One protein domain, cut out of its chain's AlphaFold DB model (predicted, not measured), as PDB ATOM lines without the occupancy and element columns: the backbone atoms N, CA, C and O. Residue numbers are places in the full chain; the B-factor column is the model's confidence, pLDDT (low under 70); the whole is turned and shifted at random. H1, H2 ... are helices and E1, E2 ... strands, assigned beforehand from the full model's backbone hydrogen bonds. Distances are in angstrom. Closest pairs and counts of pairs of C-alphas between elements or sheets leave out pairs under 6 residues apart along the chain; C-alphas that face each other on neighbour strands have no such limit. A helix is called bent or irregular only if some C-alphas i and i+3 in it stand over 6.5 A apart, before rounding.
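AT A GLANCE: This is residues 114 to 268 of the 317 residues of an uncharacterized protein of Rhizophagus irregularis (strain DAOM 181602 / DAOM 197198 / MUCL 43194) (UniProt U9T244). A strongly twisted wall of five strands, E4 E5 E1 E7 E8, is extended beyond E8 by the long hairpin of E9 and E10, and a small sheet, E3 E2 E6, lies partly face to face with it. The tip of the long hairpin, residues 244 to 249, sticks out at one end, helix H1 sits at the far end of E10, and residues 137 to 147 stick out as a loop. The printed part has 155 residues, with ten named strands, E1 to E10, then one named helix, H1; its class is mostly strand. The sheets, in the orders E4 E5 E1 E7 E8, E3 E2 E6 and E9 E10, are antiparallel. The whole is compact, with a radius of gyration of the C-alphas of 16.2 A and spans of 50 by 40 by 28 A.

IN THESE COORDINATES: E1 is residues 114 to 118, with C-alpha 114 at (204.754, 208.619, 121.365). E2 is residues 125 to 132, 21.6 A long, and E3 residues 150 to 152. E4 is residues 157 to 162 and E5 residues 165 to 170. E6, residues 185 to 191, and E7, residues 197 to 203, are each 19.5 A long. E8 is residues 225 to 230. E9, residues 233 to 243, is 32.2 A long, and E10, residues 250 to 261, is 32.3 A, beginning with C-alpha 250 at (196.998, 224.766, 118.105). H1 is residues 262 to 268, ending with C-alpha 268 at (217.149, 200.326, 146.861).

HOW THE PARTS SIT: In the five-strand sheet, E1 is an inner strand between E5, with N 116 and O 168 at 2.8 A, and E7, with N 115 and O 201 at 2.9 A. The hairpin E4 and E5 has N 158 and O 169 at 2.8 A; the hairpin E7 and E8 has N 200 and O 227 at 2.8 A. E8 and E10 have 12 pairs of C-alphas within 8 A, the closest those of Gly 225 and Glu 255, 4.7 A. In the hairpin E9 and E10, N 238 and O 255 are 2.8 A apart. E2 is antiparallel to E6, with N 130 and O 187 at 2.9 A, and forms a hairpin with E3, with N 151 and O 131 at 2.9 A. The closest C-alphas of E2 and E5, Phe 126 and His 168, are 7.4 A apart. E6 and E9 are near each other, with 6 pairs of C-alphas within 10 A; E1 and E6 are apart. H1 is only just not on the five-strand sheet, with 4 pairs of C-alphas within 10 A; 2 of its 3 O i to N i+4 pairs are within hydrogen-bond range.

THE WHOLE: The C-alphas farthest apart, those of Asp 246 and Val 268, are 52.4 A apart. The printed part has no cut. The links E2 to E3, E5 to E6 and E7 to E8 are long. The mean pLDDT of the printed part is 79.4; 30 residues are under 70, among them residues 135 to 149 and 261 to 268.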
ATOM      1  N   ILE A 114     203.530 209.081 120.710       95.62
ATOM      2  CA  ILE A 114     204.754 208.619 121.365       95.62
ATOM      3  C   ILE A 114     205.438 207.569 120.496       95.62
ATOM      4  O   ILE A 114     204.808 206.599 120.081       95.62
ATOM      5  N   LEU A 115     206.728 207.754 120.231       95.12
ATOM      6  CA  LEU A 115     207.565 206.806 119.505       95.12
ATOM      7  C   LEU A 115     208.558 206.153 120.471       95.12
ATOM      8  O   LEU A 115     209.285 206.845 121.178       95.12
ATOM      9  N   PHE A 116     208.600 204.824 120.464       94.06
ATOM     10  CA  PHE A 116     209.478 203.993 121.280       94.06
ATOM     11  C   PHE A 116     210.445 203.235 120.376       94.06
ATOM     12  O   PHE A 116     210.042 202.356 119.607       94.06
ATOM     13  N   CYS A 117     211.724 203.566 120.482       89.75
ATOM     14  CA  CYS A 117     212.792 202.951 119.709       89.75
ATOM     15  C   CYS A 117     213.772 202.242 120.641       89.75
ATOM     16  O   CYS A 117     214.062 202.726 121.733       89.75
ATOM     17  N   SER A 118     214.314 201.104 120.209       86.06
ATOM     18  CA  SER A 118     215.454 200.520 120.913       86.06
ATOM     19  C   SER A 118     216.724 201.280 120.535       86.06
ATOM     20  O   SER A 118     216.951 201.551 119.359       86.06
ATOM     21  N   SER A 119     217.540 201.630 121.526       73.25
ATOM     22  CA  SER A 119     218.875 202.215 121.325       73.25
ATOM     23  C   SER A 119     219.931 201.147 121.004       73.25
ATOM     24  O   SER A 119     221.024 201.447 120.530       73.25
ATOM     25  N   THR A 120     219.617 199.883 121.290       70.00
ATOM     26  CA  THR A 120     220.479 198.717 121.086       70.00
ATOM     27  C   THR A 120     219.901 197.808 120.001       70.00
ATOM     28  O   THR A 120     218.724 197.906 119.668       70.00
ATOM     29  N   ASP A 121     220.687 196.854 119.490       66.88
ATOM     30  CA  ASP A 121     220.229 195.850 118.500       66.88
ATOM     31  C   ASP A 121     219.164 194.867 119.045       66.88
ATOM     32  O   ASP A 121     218.805 193.872 118.414       66.88
ATOM     33  N   SER A 122     218.674 195.110 120.255       72.88
ATOM     34  CA  SER A 122     217.611 194.362 120.905       72.88
ATOM     35  C   SER A 122     216.246 194.702 120.320       72.88
ATOM     36  O   SER A 122     215.873 195.866 120.187       72.88
ATOM     37  N   GLU A 123     215.443 193.678 120.055       81.25
ATOM     38  CA  GLU A 123     214.052 193.880 119.668       81.25
ATOM     39  C   GLU A 123     213.206 194.250 120.898       81.25
ATOM     40  O   GLU A 123     213.280 193.601 121.946       81.25
ATOM     41  N   LEU A 124     212.394 195.301 120.758       86.94
ATOM     42  CA  LEU A 124     211.297 195.602 121.673       86.94
ATOM     43  C   LEU A 124     210.036 194.920 121.144       86.94
ATOM     44  O   LEU A 124     209.672 195.096 119.980       86.94
ATOM     45  N   ILE A 125     209.350 194.168 121.995       89.88
ATOM     46  CA  ILE A 125     208.082 193.506 121.687       89.88
ATOM     47  C   ILE A 125     206.992 194.217 122.480       89.88
ATOM     48  O   ILE A 125     207.016 194.222 123.707       89.88
ATOM     49  N   PHE A 126     206.043 194.840 121.789       92.25
ATOM     50  CA  PHE A 126     204.887 195.463 122.426       92.25
ATOM     51  C   PHE A 126     203.970 194.399 123.047       92.25
ATOM     52  O   PHE A 126     203.643 193.414 122.383       92.25
ATOM     53  N   LEU A 127     203.558 194.602 124.303       91.00
ATOM     54  CA  LEU A 127     202.636 193.711 125.015       91.00
ATOM     55  C   LEU A 127     201.258 194.350 125.198       91.00
ATOM     56  O   LEU A 127     200.249 193.775 124.786       91.00
ATOM     57  N   SER A 128     201.216 195.525 125.823       91.38
ATOM     58  CA  SER A 128     199.977 196.240 126.122       91.38
ATOM     59  C   SER A 128     200.221 197.723 126.379       91.38
ATOM     60  O   SER A 128     201.326 198.151 126.724       91.38
ATOM     61  N   ALA A 129     199.163 198.511 126.223       91.56
ATOM     62  CA  ALA A 129     199.113 199.897 126.627       91.56
ATOM     63  C   ALA A 129     197.726 200.265 127.150       91.56
ATOM     64  O   ALA A 129     196.710 199.980 126.515       91.56
ATOM     65  N   ASP A 130     197.703 200.981 128.268       88.56
ATOM     66  CA  ASP A 130     196.493 201.427 128.943       88.56
ATOM     67  C   ASP A 130     196.664 202.860 129.456       88.56
ATOM     68  O   ASP A 130     197.733 203.263 129.918       88.56
ATOM     69  N   TYR A 131     195.590 203.645 129.401       88.44
ATOM     70  CA  TYR A 131     195.505 204.925 130.094       88.44
ATOM     71  C   TYR A 131     194.748 204.752 131.405       88.44
ATOM     72  O   TYR A 131     193.637 204.217 131.413       88.44
ATOM     73  N   HIS A 132     195.306 205.276 132.490       84.25
ATOM     74  CA  HIS A 132     194.651 205.343 133.791       84.25
ATOM     75  C   HIS A 132     194.365 206.797 134.155       84.25
ATOM     76  O   HIS A 132     195.233 207.659 134.036       84.25
ATOM     77  N   ASP A 133     193.161 207.074 134.649       80.06
ATOM     78  CA  ASP A 133     192.688 208.427 134.958       80.06
ATOM     79  C   ASP A 133     193.144 208.988 136.317       80.06
ATOM     80  O   ASP A 133     192.813 210.123 136.656       80.06
ATOM     81  N   SER A 134     193.917 208.224 137.098       72.94
ATOM     82  CA  SER A 134     194.419 208.655 138.405       72.94
ATOM     83  C   SER A 134     195.773 208.041 138.756       72.94
ATOM     84  O   SER A 134     195.946 206.817 138.764       72.94
ATOM     85  N   PHE A 135     196.721 208.903 139.135       67.81
ATOM     86  CA  PHE A 135     198.044 208.514 139.635       67.81
ATOM     87  C   PHE A 135     198.087 208.329 141.169       67.81
ATOM     88  O   PHE A 135     199.070 207.826 141.701       67.81
ATOM     89  N   ASN A 136     197.015 208.663 141.904       57.03
ATOM     90  CA  ASN A 136     196.978 208.494 143.364       57.03
ATOM     91  C   ASN A 136     197.028 207.003 143.735       57.03
ATOM     92  O   ASN A 136     196.206 206.233 143.238       57.03
ATOM     93  N   GLY A 137     197.975 206.599 144.587       51.59
ATOM     94  CA  GLY A 137     198.191 205.193 144.968       51.59
ATOM     95  C   GLY A 137     199.329 204.503 144.209       51.59
ATOM     96  O   GLY A 137     199.199 203.347 143.829       51.59
ATOM     97  N   PHE A 138     200.436 205.205 143.943       54.12
ATOM     98  CA  PHE A 138     201.667 204.586 143.435       54.12
ATOM     99  C   PHE A 138     202.367 203.799 144.561       54.12
ATOM    100  O   PHE A 138     203.437 204.169 145.031       54.12
ATOM    101  N   ASN A 139     201.711 202.754 145.064       52.28
ATOM    102  CA  ASN A 139     202.367 201.680 145.797       52.28
ATOM    103  C   ASN A 139     202.623 200.569 144.781       52.28
ATOM    104  O   ASN A 139     201.678 200.110 144.141       52.28
ATOM    105  N   ASP A 140     203.872 200.117 144.649       51.12
ATOM    106  CA  ASP A 140     204.298 199.114 143.656       51.12
ATOM    107  C   ASP A 140     203.451 197.811 143.697       51.12
ATOM    108  O   ASP A 140     203.374 197.068 142.722       51.12
ATOM    109  N   ILE A 141     202.744 197.565 144.810       41.44
ATOM    110  CA  ILE A 141     201.854 196.417 145.050       41.44
ATOM    111  C   ILE A 141     200.403 196.662 144.561       41.44
ATOM    112  O   ILE A 141     199.733 195.721 144.133       41.44
ATOM    113  N   GLU A 142     199.906 197.906 144.563       44.97
ATOM    114  CA  GLU A 142     198.541 198.261 144.108       44.97
ATOM    115  C   GLU A 142     198.409 198.317 142.577       44.97
ATOM    116  O   GLU A 142     197.302 198.254 142.046       44.97
ATOM    117  N   LEU A 143     199.530 198.349 141.848       49.12
ATOM    118  CA  LEU A 143     199.585 198.289 140.379       49.12
ATOM    119  C   LEU A 143     198.906 197.025 139.813       49.12
ATOM    120  O   LEU A 143     198.374 197.040 138.704       49.12
ATOM    121  N   PHE A 144     198.875 195.950 140.605       43.72
ATOM    122  CA  PHE A 144     198.300 194.655 140.240       43.72
ATOM    123  C   PHE A 144     196.956 194.363 140.916       43.72
ATOM    124  O   PHE A 144     196.272 193.412 140.531       43.72
ATOM    125  N   MET A 145     196.558 195.154 141.917       43.34
ATOM    126  CA  MET A 145     195.368 194.890 142.725       43.34
ATOM    127  C   MET A 145     194.421 196.097 142.763       43.34
ATOM    128  O   MET A 145     194.510 196.975 143.606       43.34
ATOM    129  N   GLU A 146     193.437 196.013 141.866       47.53
ATOM    130  CA  GLU A 146     192.094 196.607 141.918       47.53
ATOM    131  C   GLU A 146     191.826 198.035 141.384       47.53
ATOM    132  O   GLU A 146     192.143 199.066 141.965       47.53
ATOM    133  N   ARG A 147     190.978 198.043 140.340       48.25
ATOM    134  CA  ARG A 147     189.864 198.987 140.104       48.25
ATOM    135  C   ARG A 147     190.189 200.457 139.832       48.25
ATOM    136  O   ARG A 147     189.378 201.330 140.140       48.25
ATOM    137  N   LYS A 148     191.268 200.748 139.109       59.12
ATOM    138  CA  LYS A 148     191.316 202.002 138.336       59.12
ATOM    139  C   LYS A 148     190.628 201.807 136.994       59.12
ATOM    140  O   LYS A 148     190.794 200.769 136.356       59.12
ATOM    141  N   LYS A 149     189.832 202.792 136.576       69.56
ATOM    142  CA  LYS A 149     189.220 202.780 135.250       69.56
ATOM    143  C   LYS A 149     190.350 202.912 134.233       69.56
ATOM    144  O   LYS A 149     190.984 203.961 134.141       69.56
ATOM    145  N   SER A 150     190.642 201.818 133.540       78.56
ATOM    146  CA  SER A 150     191.615 201.798 132.458       78.56
ATOM    147  C   SER A 150     190.910 201.921 131.115       78.56
ATOM    148  O   SER A 150     189.761 201.503 130.940       78.56
ATOM    149  N   TYR A 151     191.613 202.518 130.167       85.50
ATOM    150  CA  TYR A 151     191.188 202.616 128.782       85.50
ATOM    151  C   TYR A 151     192.300 202.017 127.932       85.50
ATOM    152  O   TYR A 151     193.408 202.549 127.926       85.50
ATOM    153  N   SER A 152     192.003 200.916 127.241       88.44
ATOM    154  CA  SER A 152     192.969 200.271 126.348       88.44
ATOM    155  C   SER A 152     193.415 201.244 125.261       88.44
ATOM    156  O   SER A 152     192.597 201.940 124.654       88.44
ATOM    157  N   LEU A 153     194.720 201.277 125.023       90.88
ATOM    158  CA  LEU A 153     195.385 202.088 124.007       90.88
ATOM    159  C   LEU A 153     195.980 201.235 122.883       90.88
ATOM    160  O   LEU A 153     196.600 201.785 121.975       90.88
ATOM    161  N   ASN A 154     195.797 199.912 122.931       90.25
ATOM    162  CA  ASN A 154     196.435 198.959 122.019       90.25
ATOM    163  C   ASN A 154     196.147 199.260 120.542       90.25
ATOM    164  O   ASN A 154     197.045 199.155 119.713       90.25
ATOM    165  N   ASP A 155     194.925 199.693 120.221       88.25
ATOM    166  CA  ASP A 155     194.519 200.017 118.846       88.25
ATOM    167  C   ASP A 155     195.252 201.249 118.281       88.25
ATOM    168  O   ASP A 155     195.269 201.469 117.072       88.25
ATOM    169  N   GLY A 156     195.867 202.054 119.153       90.44
ATOM    170  CA  GLY A 156     196.688 203.199 118.773       90.44
ATOM    171  C   GLY A 156     198.122 202.837 118.384       90.44
ATOM    172  O   GLY A 156     198.850 203.723 117.939       90.44
ATOM    173  N   PHE A 157     198.548 201.581 118.562       94.62
ATOM    174  CA  PHE A 157     199.921 201.158 118.293       94.62
ATOM    175  C   PHE A 157     200.117 200.654 116.865       94.62
ATOM    176  O   PHE A 157     199.341 199.873 116.316       94.62
ATOM    177  N   SER A 158     201.226 201.076 116.273       95.00
ATOM    178  CA  SER A 158     201.694 200.648 114.961       95.00
ATOM    179  C   SER A 158     203.218 200.582 114.945       95.00
ATOM    180  O   SER A 158     203.881 201.001 115.893       95.00
ATOM    181  N   ILE A 159     203.792 200.038 113.874       95.06
ATOM    182  CA  ILE A 159     205.243 199.996 113.688       95.06
ATOM    183  C   ILE A 159     205.633 201.035 112.640       95.06
ATOM    184  O   ILE A 159     205.129 201.000 111.517       95.06
ATOM    185  N   ILE A 160     206.577 201.909 112.987       93.75
ATOM    186  CA  ILE A 160     207.224 202.839 112.056       93.75
ATOM    187  C   ILE A 160     208.654 202.361 111.814       93.75
ATOM    188  O   ILE A 160     209.352 201.950 112.738       93.75
ATOM    189  N   THR A 161     209.087 202.383 110.553       92.75
ATOM    190  CA  THR A 161     210.477 202.096 110.178       92.75
ATOM    191  C   THR A 161     211.114 203.359 109.620       92.75
ATOM    192  O   THR A 161     210.592 203.930 108.664       92.75
ATOM    193  N   GLY A 162     212.227 203.781 110.213       87.38
ATOM    194  CA  GLY A 162     212.946 204.996 109.837       87.38
ATOM    195  C   GLY A 162     214.425 204.926 110.213       87.38
ATOM    196  O   GLY A 162     215.008 203.844 110.287       87.38
ATOM    197  N   ASN A 163     215.030 206.081 110.481       83.69
ATOM    198  CA  ASN A 163     216.446 206.200 110.836       83.69
ATOM    199  C   ASN A 163     216.780 205.562 112.193       83.69
ATOM    200  O   ASN A 163     217.890 205.072 112.366       83.69
ATOM    201  N   ASN A 164     215.816 205.513 113.117       81.12
ATOM    202  CA  ASN A 164     215.927 204.783 114.388       81.12
ATOM    203  C   ASN A 164     215.631 203.276 114.244       81.12
ATOM    204  O   ASN A 164     215.401 202.577 115.229       81.12
ATOM    205  N   GLY A 165     215.592 202.759 113.013       85.25
ATOM    206  CA  GLY A 165     215.223 201.379 112.740       85.25
ATOM    207  C   GLY A 165     213.725 201.151 112.912       85.25
ATOM    208  O   GLY A 165     212.905 201.968 112.489       85.25
ATOM    209  N   ARG A 166     213.367 199.994 113.476       90.31
ATOM    210  CA  ARG A 166     211.978 199.556 113.630       90.31
ATOM    211  C   ARG A 166     211.472 199.935 115.026       90.31
ATOM    212  O   ARG A 166     211.852 199.300 116.005       90.31
ATOM    213  N   CYS A 167     210.612 200.945 115.104       92.38
ATOM    214  CA  CYS A 167     210.103 201.510 116.354       92.38
ATOM    215  C   CYS A 167     208.600 201.260 116.527       92.38
ATOM    216  O   CYS A 167     207.859 201.148 115.546       92.38
ATOM    217  N   HIS A 168     208.142 201.217 117.778       95.25
ATOM    218  CA  HIS A 168     206.718 201.168 118.117       95.25
ATOM    219  C   HIS A 168     206.175 202.580 118.253       95.25
ATOM    220  O   HIS A 168     206.730 203.397 118.980       95.25
ATOM    221  N   PHE A 169     205.083 202.867 117.563       96.25
ATOM    222  CA  PHE A 169     204.481 204.186 117.505       96.25
ATOM    223  C   PHE A 169     203.053 204.150 118.026       96.25
ATOM    224  O   PHE A 169     202.212 203.429 117.488       96.25
ATOM    225  N   PHE A 170     202.788 204.970 119.035       96.25
ATOM    226  CA  PHE A 170     201.460 205.264 119.536       96.25
ATOM    227  C   PHE A 170     200.921 206.544 118.885       96.25
ATOM    228  O   PHE A 170     201.434 207.639 119.137       96.25
ATOM    229  N   ASP A 171     199.864 206.418 118.080       94.50
ATOM    230  CA  ASP A 171     199.165 207.558 117.485       94.50
ATOM    231  C   ASP A 171     198.141 208.136 118.471       94.50
ATOM    232  O   ASP A 171     197.018 207.643 118.625       94.50
ATOM    233  N   GLY A 172     198.517 209.245 119.109       91.44
ATOM    234  CA  GLY A 172     197.676 209.945 120.078       91.44
ATOM    235  C   GLY A 172     196.367 210.488 119.506       91.44
ATOM    236  O   GLY A 172     195.465 210.820 120.269       91.44
ATOM    237  N   ARG A 173     196.207 210.568 118.180       90.19
ATOM    238  CA  ARG A 173     194.946 211.008 117.557       90.19
ATOM    239  C   ARG A 173     193.855 209.947 117.650       90.19
ATOM    240  O   ARG A 173     192.676 210.279 117.551       90.19
ATOM    241  N   LEU A 174     194.243 208.685 117.835       89.62
ATOM    242  CA  LEU A 174     193.324 207.551 117.933       89.62
ATOM    243  C   LEU A 174     192.777 207.357 119.353       89.62
ATOM    244  O   LEU A 174     191.836 206.591 119.544       89.62
ATOM    245  N   SER A 175     193.321 208.069 120.345       84.50
ATOM    246  CA  SER A 175     192.899 207.964 121.739       84.50
ATOM    247  C   SER A 175     192.747 209.330 122.399       84.50
ATOM    248  O   SER A 175     193.655 210.160 122.394       84.50
ATOM    249  N   SER A 176     191.595 209.568 123.022       81.94
ATOM    250  CA  SER A 176     191.330 210.794 123.781       81.94
ATOM    251  C   SER A 176     191.397 210.536 125.281       81.94
ATOM    252  O   SER A 176     190.868 209.539 125.772       81.94
ATOM    253  N   LYS A 177     191.983 211.483 126.017       84.00
ATOM    254  CA  LYS A 177     191.924 211.509 127.481       84.00
ATOM    255  C   LYS A 177     190.480 211.807 127.931       84.00
ATOM    256  O   LYS A 177     189.772 212.566 127.255       84.00
ATOM    257  N   PRO A 178     190.014 211.253 129.063       80.19
ATOM    258  CA  PRO A 178     188.675 211.535 129.578       80.19
ATOM    259  C   PRO A 178     188.495 213.024 129.934       80.19
ATOM    260  O   PRO A 178     189.411 213.669 130.436       80.19
ATOM    261  N   LYS A 179     187.303 213.586 129.676       71.19
ATOM    262  CA  LYS A 179     187.050 215.042 129.769       71.19
ATOM    263  C   LYS A 179     186.982 215.615 131.189       71.19
ATOM    264  O   LYS A 179     187.204 216.812 131.350       71.19
ATOM    265  N   ASP A 180     186.733 214.764 132.180       69.75
ATOM    266  CA  ASP A 180     186.428 215.162 133.562       69.75
ATOM    267  C   ASP A 180     187.403 214.553 134.585       69.75
ATOM    268  O   ASP A 180     187.091 214.438 135.769       69.75
ATOM    269  N   THR A 181     188.580 214.111 134.134       66.50
ATOM    270  CA  THR A 181     189.579 213.463 134.994       66.50
ATOM    271  C   THR A 181     190.755 214.394 135.249       66.50
ATOM    272  O   THR A 181     191.332 214.946 134.312       66.50
ATOM    273  N   ILE A 182     191.113 214.567 136.523       64.81
ATOM    274  CA  ILE A 182     192.284 215.345 136.931       64.81
ATOM    275  C   ILE A 182     193.496 214.415 136.923       64.81
ATOM    276  O   ILE A 182     193.596 213.510 137.748       64.81
ATOM    277  N   GLY A 183     194.425 214.673 136.005       67.25
ATOM    278  CA  GLY A 183     195.635 213.871 135.853       67.25
ATOM    279  C   GLY A 183     195.396 212.528 135.155       67.25
ATOM    280  O   GLY A 183     194.401 212.325 134.456       67.25
ATOM    281  N   GLY A 184     196.375 211.639 135.304       80.38
ATOM    282  CA  GLY A 184     196.398 210.310 134.705       80.38
ATOM    283  C   GLY A 184     197.787 209.934 134.206       80.38
ATOM    284  O   GLY A 184     198.707 210.751 134.235       80.38
ATOM    285  N   TYR A 185     197.948 208.688 133.774       84.50
ATOM    286  CA  TYR A 185     199.216 208.196 133.248       84.50
ATOM    287  C   TYR A 185     199.012 207.141 132.165       84.50
ATOM    288  O   TYR A 185     198.001 206.435 132.130       84.50
ATOM    289  N   TYR A 186     200.002 207.060 131.282       89.19
ATOM    290  CA  TYR A 186     200.112 206.033 130.260       89.19
ATOM    291  C   TYR A 186     200.931 204.883 130.842       89.19
ATOM    292  O   TYR A 186     202.086 205.078 131.219       89.19
ATOM    293  N   HIS A 187     200.334 203.700 130.934       88.12
ATOM    294  CA  HIS A 187     201.031 202.465 131.266       88.12
ATOM    295  C   HIS A 187     201.297 201.713 129.967       88.12
ATOM    296  O   HIS A 187     200.355 201.325 129.282       88.12
ATOM    297  N   ILE A 188     202.564 201.560 129.593       91.19
ATOM    298  CA  ILE A 188     202.961 200.959 128.316       91.19
ATOM    299  C   ILE A 188     204.003 199.894 128.610       91.19
ATOM    300  O   ILE A 188     205.032 200.178 129.221       91.19
ATOM    301  N   GLN A 189     203.724 198.669 128.176       89.62
ATOM    302  CA  GLN A 189     204.540 197.513 128.488       89.62
ATOM    303  C   GLN A 189     205.210 196.962 127.231       89.62
ATOM    304  O   GLN A 189     204.558 196.599 126.246       89.62
ATOM    305  N   PHE A 190     206.534 196.852 127.310       88.50
ATOM    306  CA  PHE A 190     207.365 196.180 126.323       88.50
ATOM    307  C   PHE A 190     208.071 194.990 126.963       88.50
ATOM    308  O   PHE A 190     208.410 195.008 128.145       88.50
ATOM    309  N   GLN A 191     208.324 193.968 126.158       87.50
ATOM    310  CA  GLN A 191     209.201 192.859 126.482       87.50
ATOM    311  C   GLN A 191     210.462 192.952 125.629       87.50
ATOM    312  O   GLN A 191     210.387 193.200 124.425       87.50
ATOM    313  N   SER A 192     211.616 192.706 126.241       83.94
ATOM    314  CA  SER A 192     212.859 192.471 125.513       83.94
ATOM    315  C   SER A 192     213.630 191.299 126.106       83.94
ATOM    316  O   SER A 192     213.429 190.921 127.258       83.94
ATOM    317  N   ASN A 193     214.492 190.704 125.286       78.38
ATOM    318  CA  ASN A 193     215.274 189.524 125.649       78.38
ATOM    319  C   ASN A 193     216.585 189.873 126.372       78.38
ATOM    320  O   ASN A 193     217.186 188.988 126.971       78.38
ATOM    321  N   ASN A 194     217.021 191.133 126.309       76.00
ATOM    322  CA  ASN A 194     218.223 191.657 126.961       76.00
ATOM    323  C   ASN A 194     217.876 192.968 127.677       76.00
ATOM    324  O   ASN A 194     216.812 193.528 127.422       76.00
ATOM    325  N   SER A 195     218.784 193.484 128.513       65.50
ATOM    326  CA  SER A 195     218.699 194.883 128.942       65.50
ATOM    327  C   SER A 195     218.695 195.800 127.722       65.50
ATOM    328  O   SER A 195     219.509 195.627 126.809       65.50
ATOM    329  N   THR A 196     217.778 196.760 127.703       71.75
ATOM    330  CA  THR A 196     217.588 197.681 126.583       71.75
ATOM    331  C   THR A 196     217.475 199.106 127.073       71.75
ATOM    332  O   THR A 196     216.670 199.412 127.954       71.75
ATOM    333  N   SER A 197     218.208 199.999 126.420       81.25
ATOM    334  CA  SER A 197     217.905 201.422 126.479       81.25
ATOM    335  C   SER A 197     216.796 201.720 125.470       81.25
ATOM    336  O   SER A 197     216.932 201.430 124.279       81.25
ATOM    337  N   ILE A 198     215.689 202.277 125.944       85.94
ATOM    338  CA  ILE A 198     214.541 202.689 125.140       85.94
ATOM    339  C   ILE A 198     214.639 204.197 124.946       85.94
ATOM    340  O   ILE A 198     214.622 204.951 125.918       85.94
ATOM    341  N   VAL A 199     214.730 204.632 123.693       89.19
ATOM    342  CA  VAL A 199     214.609 206.042 123.322       89.19
ATOM    343  C   VAL A 199     213.133 206.347 123.117       89.19
ATOM    344  O   VAL A 199     212.451 205.664 122.346       89.19
ATOM    345  N   ILE A 200     212.642 207.356 123.823       92.50
ATOM    346  CA  ILE A 200     211.240 207.756 123.839       92.50
ATOM    347  C   ILE A 200     211.144 209.162 123.266       92.50
ATOM    348  O   ILE A 200     211.772 210.083 123.781       92.50
ATOM    349  N   PHE A 201     210.330 209.323 122.227       93.62
ATOM    350  CA  PHE A 201     210.001 210.621 121.647       93.62
ATOM    351  C   PHE A 201     208.525 210.926 121.885       93.62
ATOM    352  O   PHE A 201     207.671 210.126 121.507       93.62
ATOM    353  N   ILE A 202     208.209 212.076 122.480       95.06
ATOM    354  CA  ILE A 202     206.837 212.534 122.739       95.06
ATOM    355  C   ILE A 202     206.573 213.786 121.912       95.06
ATOM    356  O   ILE A 202     207.304 214.766 122.003       95.06
ATOM    357  N   GLY A 203     205.515 213.762 121.108       92.62
ATOM    358  CA  GLY A 203     205.218 214.837 120.168       92.62
ATOM    359  C   GLY A 203     203.759 214.877 119.736       92.62
ATOM    360  O   GLY A 203     202.926 214.070 120.157       92.62
ATOM    361  N   ASP A 204     203.445 215.827 118.860       89.31
ATOM    362  CA  ASP A 204     202.133 215.937 118.229       89.31
ATOM    363  C   ASP A 204     202.166 215.454 116.778       89.31
ATOM    364  O   ASP A 204     202.955 215.935 115.965       89.31
ATOM    365  N   THR A 205     201.272 214.532 116.431       89.50
ATOM    366  CA  THR A 205     201.161 214.032 115.060       89.50
ATOM    367  C   THR A 205     200.270 214.938 114.229       89.50
ATOM    368  O   THR A 205     199.059 215.015 114.434       89.50
ATOM    369  N   HIS A 206     200.858 215.553 113.209       86.00
ATOM    370  CA  HIS A 206     200.144 216.337 112.209       86.00
ATOM    371  C   HIS A 206     200.795 216.184 110.824       86.00
ATOM    372  O   HIS A 206     201.734 215.417 110.645       86.00
ATOM    373  N   ASP A 207     200.286 216.913 109.834       83.31
ATOM    374  CA  ASP A 207     200.684 216.856 108.420       83.31
ATOM    375  C   ASP A 207     202.167 217.144 108.123       83.31
ATOM    376  O   ASP A 207     202.654 216.732 107.075       83.31
ATOM    377  N   LYS A 208     202.885 217.837 109.016       86.25
ATOM    378  CA  LYS A 208     204.316 218.165 108.845       86.25
ATOM    379  C   LYS A 208     205.225 217.476 109.860       86.25
ATOM    380  O   LYS A 208     206.395 217.827 109.913       86.25
ATOM    381  N   MET A 209     204.690 216.573 110.682       90.75
ATOM    382  CA  MET A 209     205.497 215.783 111.611       90.75
ATOM    383  C   MET A 209     206.064 214.570 110.876       90.75
ATOM    384  O   MET A 209     205.299 213.757 110.354       90.75
ATOM    385  N   ASP A 210     207.389 214.440 110.859       92.81
ATOM    386  CA  ASP A 210     208.078 213.276 110.307       92.81
ATOM    387  C   ASP A 210     208.669 212.411 111.426       92.81
ATOM    388  O   ASP A 210     209.728 212.694 111.987       92.81
ATOM    389  N   TRP A 211     207.974 211.313 111.728       93.69
ATOM    390  CA  TRP A 211     208.378 210.322 112.731       93.69
ATOM    391  C   TRP A 211     209.475 209.358 112.252       93.69
ATOM    392  O   TRP A 211     209.901 208.497 113.019       93.69
ATOM    393  N   THR A 212     209.916 209.451 110.993       92.50
ATOM    394  CA  THR A 212     210.926 208.543 110.424       92.50
ATOM    395  C   THR A 212     212.360 209.046 110.595       92.50
ATOM    396  O   THR A 212     213.307 208.291 110.366       92.50
ATOM    397  N   LEU A 213     212.537 210.296 111.025       86.38
ATOM    398  CA  LEU A 213     213.840 210.910 111.268       86.38
ATOM    399  C   LEU A 213     214.517 210.357 112.534       86.38
ATOM    400  O   LEU A 213     213.899 209.691 113.361       86.38
ATOM    401  N   LEU A 214     215.822 210.627 112.675       81.94
ATOM    402  CA  LEU A 214     216.601 210.218 113.855       81.94
ATOM    403  C   LEU A 214     216.076 210.909 115.125       81.94
ATOM    404  O   LEU A 214     215.933 210.283 116.170       81.94
ATOM    405  N   ILE A 215     215.760 212.194 115.008       85.50
ATOM    406  CA  ILE A 215     214.948 212.931 115.967       85.50
ATOM    407  C   ILE A 215     213.710 213.343 115.171       85.50
ATOM    408  O   ILE A 215     213.885 213.997 114.144       85.50
ATOM    409  N   PRO A 216     212.496 212.911 115.550       88.12
ATOM    410  CA  PRO A 216     211.280 213.350 114.886       88.12
ATOM    411  C   PRO A 216     211.187 214.872 114.891       88.12
ATOM    412  O   PRO A 216     211.384 215.509 115.925       88.12
ATOM    413  N   GLU A 217     210.887 215.446 113.733       84.81
ATOM    414  CA  GLU A 217     210.798 216.892 113.563       84.81
ATOM    415  C   GLU A 217     209.438 217.262 112.981       84.81
ATOM    416  O   GLU A 217     208.927 216.628 112.054       84.81
ATOM    417  N   GLY A 218     208.846 218.303 113.563       82.12
ATOM    418  CA  GLY A 218     207.622 218.918 113.083       82.12
ATOM    419  C   GLY A 218     207.889 220.257 112.406       82.12
ATOM    420  O   GLY A 218     208.905 220.501 111.760       82.12
ATOM    421  N   ASN A 219     206.940 221.172 112.568       78.25
ATOM    422  CA  ASN A 219     207.152 222.567 112.197       78.25
ATOM    423  C   ASN A 219     207.917 223.331 113.300       78.25
ATOM    424  O   ASN A 219     208.055 222.843 114.413       78.25
ATOM    425  N   ILE A 220     208.321 224.574 113.014       77.12
ATOM    426  CA  ILE A 220     209.084 225.458 113.925       77.12
ATOM    427  C   ILE A 220     208.397 225.811 115.264       77.12
ATOM    428  O   ILE A 220     208.949 226.581 116.045       77.12
ATOM    429  N   PHE A 221     207.176 225.337 115.500       73.12
ATOM    430  CA  PHE A 221     206.377 225.594 116.697       73.12
ATOM    431  C   PHE A 221     206.021 224.313 117.472       73.12
ATOM    432  O   PHE A 221     205.325 224.409 118.484       73.12
ATOM    433  N   ASN A 222     206.447 223.138 116.993       73.56
ATOM    434  CA  ASN A 222     206.184 221.847 117.622       73.56
ATOM    435  C   ASN A 222     207.507 221.193 118.019       73.56
ATOM    436  O   ASN A 222     208.155 220.562 117.184       73.56
ATOM    437  N   ASP A 223     207.870 221.324 119.293       82.50
ATOM    438  CA  ASP A 223     209.029 220.630 119.845       82.50
ATOM    439  C   ASP A 223     208.661 219.204 120.270       82.50
ATOM    440  O   ASP A 223     207.583 218.950 120.823       82.50
ATOM    441  N   VAL A 224     209.576 218.273 120.002       88.00
ATOM    442  CA  VAL A 224     209.474 216.867 120.394       88.00
ATOM    443  C   VAL A 224     210.326 216.653 121.636       88.00
ATOM    444  O   VAL A 224     211.530 216.902 121.623       88.00
ATOM    445  N   GLY A 225     209.698 216.168 122.702       88.69
ATOM    446  CA  GLY A 225     210.399 215.763 123.913       88.69
ATOM    447  C   GLY A 225     211.123 214.443 123.681       88.69
ATOM    448  O   GLY A 225     210.563 213.544 123.050       88.69
ATOM    449  N   VAL A 226     212.358 214.325 124.166       89.81
ATOM    450  CA  VAL A 226     213.202 213.139 123.971       89.81
ATOM    451  C   VAL A 226     213.798 212.717 125.297       89.81
ATOM    452  O   VAL A 226     214.387 213.535 125.997       89.81
ATOM    453  N   GLU A 227     213.700 211.430 125.608       88.88
ATOM    454  CA  GLU A 227     214.296 210.857 126.808       88.88
ATOM    455  C   GLU A 227     214.788 209.433 126.548       88.88
ATOM    456  O   GLU A 227     214.282 208.741 125.660       88.88
ATOM    457  N   ILE A 228     215.769 208.977 127.328       86.31
ATOM    458  CA  ILE A 228     216.292 207.611 127.237       86.31
ATOM    459  C   ILE A 228     216.113 206.917 128.584       86.31
ATOM    460  O   ILE A 228     216.696 207.328 129.583       86.31
ATOM    461  N   LEU A 229     215.346 205.827 128.598       82.88
ATOM    462  CA  LEU A 229     215.168 204.978 129.775       82.88
ATOM    463  C   LEU A 229     215.976 203.692 129.624       82.88
ATOM    464  O   LEU A 229     215.890 203.027 128.596       82.88
ATOM    465  N   ASN A 230     216.710 203.303 130.662       81.19
ATOM    466  CA  ASN A 230     217.397 202.012 130.701       81.19
ATOM    467  C   ASN A 230     216.531 201.011 131.467       81.19
ATOM    468  O   ASN A 230     216.261 201.227 132.645       81.19
ATOM    469  N   ASP A 231     216.099 199.940 130.799       75.88
ATOM    470  CA  ASP A 231     215.279 198.863 131.376       75.88
ATOM    471  C   ASP A 231     213.909 199.316 131.928       75.88
ATOM    472  O   ASP A 231     213.270 198.619 132.714       75.88
ATOM    473  N   GLY A 232     213.420 200.470 131.461       79.88
ATOM    474  CA  GLY A 232     212.128 201.050 131.830       79.88
ATOM    475  C   GLY A 232     212.219 202.140 132.901       79.88
ATOM    476  O   GLY A 232     213.299 202.542 133.338       79.88
ATOM    477  N   GLY A 233     211.063 202.666 133.304       82.75
ATOM    478  CA  GLY A 233     210.991 203.751 134.278       82.75
ATOM    479  C   GLY A 233     209.694 204.546 134.210       82.75
ATOM    480  O   GLY A 233     208.747 204.181 133.513       82.75
ATOM    481  N   ILE A 234     209.674 205.650 134.949       83.44
ATOM    482  CA  ILE A 234     208.584 206.620 134.987       83.44
ATOM    483  C   ILE A 234     209.105 207.924 134.402       83.44
ATOM    484  O   ILE A 234     210.078 208.499 134.896       83.44
ATOM    485  N   LEU A 235     208.410 208.396 133.376       86.38
ATOM    486  CA  LEU A 235     208.669 209.662 132.716       86.38
ATOM    487  C   LEU A 235     207.496 210.603 132.966       86.38
ATOM    488  O   LEU A 235     206.335 210.203 132.861       86.38
ATOM    489  N   GLN A 236     207.807 211.858 133.261       88.44
ATOM    490  CA  GLN A 236     206.837 212.939 133.216       88.44
ATOM    491  C   GLN A 236     207.127 213.824 132.015       88.44
ATOM    492  O   GLN A 236     208.266 213.977 131.578       88.44
ATOM    493  N   TYR A 237     206.058 214.377 131.460       89.12
ATOM    494  CA  TYR A 237     206.146 215.345 130.389       89.12
ATOM    495  C   TYR A 237     205.301 216.570 130.712       89.12
ATOM    496  O   TYR A 237     204.250 216.471 131.355       89.12
ATOM    497  N   THR A 238     205.758 217.712 130.224       89.31
ATOM    498  CA  THR A 238     205.036 218.980 130.219       89.31
ATOM    499  C   THR A 238     204.601 219.265 128.786       89.31
ATOM    500  O   THR A 238     205.381 219.095 127.853       89.31
ATOM    501  N   GLU A 239     203.338 219.656 128.603       88.12
ATOM    502  CA  GLU A 239     202.754 219.982 127.299       88.12
ATOM    503  C   GLU A 239     202.408 221.472 127.253       88.12
ATOM    504  O   GLU A 239     201.495 221.923 127.949       88.12
ATOM    505  N   ASP A 240     203.086 222.206 126.377       85.69
ATOM    506  CA  ASP A 240     202.809 223.611 126.101       85.69
ATOM    507  C   ASP A 240     201.945 223.747 124.849       85.69
ATOM    508  O   ASP A 240     202.260 223.197 123.792       85.69
ATOM    509  N   ARG A 241     200.858 224.520 124.948       83.94
ATOM    510  CA  ARG A 241     199.912 224.744 123.846       83.94
ATOM    511  C   ARG A 241     199.889 226.197 123.416       83.94
ATOM    512  O   ARG A 241     199.705 227.094 124.237       83.94
ATOM    513  N   ARG A 242     200.007 226.431 122.110       78.25
ATOM    514  CA  ARG A 242     199.934 227.766 121.507       78.25
ATOM    515  C   ARG A 242     198.923 227.774 120.375       78.25
ATOM    516  O   ARG A 242     199.165 227.204 119.316       78.25
ATOM    517  N   GLN A 243     197.797 228.441 120.597       76.75
ATOM    518  CA  GLN A 243     196.792 228.639 119.560       76.75
ATOM    519  C   GLN A 243     197.124 229.875 118.721       76.75
ATOM    520  O   GLN A 243     197.497 230.925 119.250       76.75
ATOM    521  N   VAL A 244     196.995 229.751 117.400       72.00
ATOM    522  CA  VAL A 244     197.099 230.888 116.479       72.00
ATOM    523  C   VAL A 244     195.956 231.871 116.757       72.00
ATOM    524  O   VAL A 244     194.856 231.462 117.115       72.00
ATOM    525  N   LEU A 245     196.200 233.174 116.582       70.62
ATOM    526  CA  LEU A 245     195.238 234.247 116.888       70.62
ATOM    527  C   LEU A 245     193.876 234.104 116.191       70.62
ATOM    528  O   LEU A 245     192.876 234.607 116.694       70.62
ATOM    529  N   ASP A 246     193.842 233.458 115.028       71.00
ATOM    530  CA  ASP A 246     192.622 233.199 114.262       71.00
ATOM    531  C   ASP A 246     191.885 231.919 114.702       71.00
ATOM    532  O   ASP A 246     190.840 231.589 114.142       71.00
ATOM    533  N   GLY A 247     192.418 231.194 115.691       69.44
ATOM    534  CA  GLY A 247     191.882 229.930 116.191       69.44
ATOM    535  C   GLY A 247     192.053 228.747 115.234       69.44
ATOM    536  O   GLY A 247     191.535 227.670 115.518       69.44
ATOM    537  N   SER A 248     192.753 228.921 114.106       73.62
ATOM    538  CA  SER A 248     192.833 227.909 113.044       73.62
ATOM    539  C   SER A 248     193.603 226.654 113.449       73.62
ATOM    540  O   SER A 248     193.299 225.563 112.965       73.62
ATOM    541  N   TYR A 249     194.604 226.801 114.319       71.50
ATOM    542  CA  TYR A 249     195.495 225.715 114.707       71.50
ATOM    543  C   TYR A 249     196.072 225.915 116.111       71.50
ATOM    544  O   TYR A 249     196.316 227.048 116.537       71.50
ATOM    545  N   THR A 250     196.334 224.802 116.798       80.25
ATOM    546  CA  THR A 250     196.998 224.766 118.105       80.25
ATOM    547  C   THR A 250     198.291 223.979 117.982       80.25
ATOM    548  O   THR A 250     198.264 222.768 117.782       80.25
ATOM    549  N   TYR A 251     199.414 224.673 118.115       82.38
ATOM    550  CA  TYR A 251     200.736 224.069 118.204       82.38
ATOM    551  C   TYR A 251     200.961 223.494 119.594       82.38
ATOM    552  O   TYR A 251     200.481 224.054 120.588       82.38
ATOM    553  N   ARG A 252     201.686 222.379 119.652       86.44
ATOM    554  CA  ARG A 252     201.947 221.632 120.879       86.44
ATOM    555  C   ARG A 252     203.419 221.278 120.955       86.44
ATOM    556  O   ARG A 252     203.970 220.728 120.007       86.44
ATOM    557  N   SER A 253     204.032 221.616 122.078       87.38
ATOM    558  CA  SER A 253     205.439 221.351 122.366       87.38
ATOM    559  C   SER A 253     205.550 220.528 123.639       87.38
ATOM    560  O   SER A 253     204.733 220.693 124.550       87.38
ATOM    561  N   PHE A 254     206.534 219.636 123.681       90.06
ATOM    562  CA  PHE A 254     206.693 218.684 124.772       90.06
ATOM    563  C   PHE A 254     208.094 218.763 125.359       90.06
ATOM    564  O   PHE A 254     209.085 218.702 124.639       90.06
ATOM    565  N   GLU A 255     208.153 218.839 126.680       89.00
ATOM    566  CA  GLU A 255     209.379 218.666 127.451       89.00
ATOM    567  C   GLU A 255     209.225 217.418 128.310       89.00
ATOM    568  O   GLU A 255     208.154 217.177 128.869       89.00
ATOM    569  N   THR A 256     210.268 216.602 128.395       86.31
ATOM    570  CA  THR A 256     210.253 215.327 129.114       86.31
ATOM    571  C   THR A 256     211.323 215.305 130.183       86.31
ATOM    572  O   THR A 256     212.372 215.923 130.027       86.31
ATOM    573  N   PHE A 257     211.052 214.585 131.265       85.31
ATOM    574  CA  PHE A 257     212.024 214.332 132.314       85.31
ATOM    575  C   PHE A 257     211.769 212.993 132.999       85.31
ATOM    576  O   PHE A 257     210.629 212.545 133.170       85.31
ATOM    577  N   ILE A 258     212.852 212.354 133.427       83.31
ATOM    578  CA  ILE A 258     212.801 211.093 134.163       83.31
ATOM    579  C   ILE A 258     212.455 211.381 135.625       83.31
ATOM    580  O   ILE A 258     213.165 212.122 136.300       83.31
ATOM    581  N   ILE A 259     211.391 210.752 136.128       77.56
ATOM    582  CA  ILE A 259     211.091 210.729 137.566       77.56
ATOM    583  C   ILE A 259     211.849 209.584 138.243       77.56
ATOM    584  O   ILE A 259     212.393 209.759 139.330       77.56
ATOM    585  N   LYS A 260     211.839 208.396 137.630       70.56
ATOM    586  CA  LYS A 260     212.434 207.179 138.199       70.56
ATOM    587  C   LYS A 260     212.952 206.281 137.085       70.56
ATOM    588  O   LYS A 260     212.181 205.928 136.194       70.56
ATOM    589  N   ASN A 261     214.215 205.870 137.156       63.91
ATOM    590  CA  ASN A 261     214.747 204.821 136.283       63.91
ATOM    591  C   ASN A 261     214.538 203.442 136.919       63.91
ATOM    592  O   ASN A 261     214.522 203.315 138.144       63.91
ATOM    593  N   ALA A 262     214.439 202.383 136.109       58.38
ATOM    594  CA  ALA A 262     214.408 201.013 136.628       58.38
ATOM    595  C   ALA A 262     215.645 200.676 137.493       58.38
ATOM    596  O   ALA A 262     215.538 199.930 138.463       58.38
ATOM    597  N   PHE A 263     216.801 201.292 137.218       47.38
ATOM    598  CA  PHE A 263     218.037 201.103 137.993       47.38
ATOM    599  C   PHE A 263     217.971 201.626 139.440       47.38
ATOM    600  O   PHE A 263     218.670 201.085 140.297       47.38
ATOM    601  N   ASP A 264     217.098 202.590 139.751       44.22
ATOM    602  CA  ASP A 264     216.901 203.046 141.137       44.22
ATOM    603  C   ASP A 264     216.130 202.012 141.975       44.22
ATOM    604  O   ASP A 264     216.247 201.991 143.197       44.22
ATOM    605  N   VAL A 265     215.368 201.114 141.332       42.78
ATOM    606  CA  VAL A 265     214.706 199.988 142.015       42.78
ATOM    607  C   VAL A 265     215.749 198.981 142.500       42.78
ATOM    608  O   VAL A 265     215.643 198.495 143.621       42.78
ATOM    609  N   ILE A 266     216.794 198.725 141.705       38.22
ATOM    610  CA  ILE A 266     217.835 197.741 142.037       38.22
ATOM    611  C   ILE A 266     218.755 198.264 143.148       38.22
ATOM    612  O   ILE A 266     219.108 197.502 144.040       38.22
ATOM    613  N   GLN A 267     219.105 199.555 143.155       34.47
ATOM    614  CA  GLN A 267     219.944 200.116 144.224       34.47
ATOM    615  C   GLN A 267     219.243 200.139 145.586       34.47
ATOM    616  O   GLN A 267     219.897 199.915 146.604       34.47
ATOM    617  N   VAL A 268     217.930 200.385 145.618       41.31
ATOM    618  CA  VAL A 268     217.149 200.326 146.861       41.31
ATOM    619  C   VAL A 268     217.029 198.883 147.353       41.31
ATOM    620  O   VAL A 268     217.221 198.650 148.542       41.31
TER     621      VAL A 268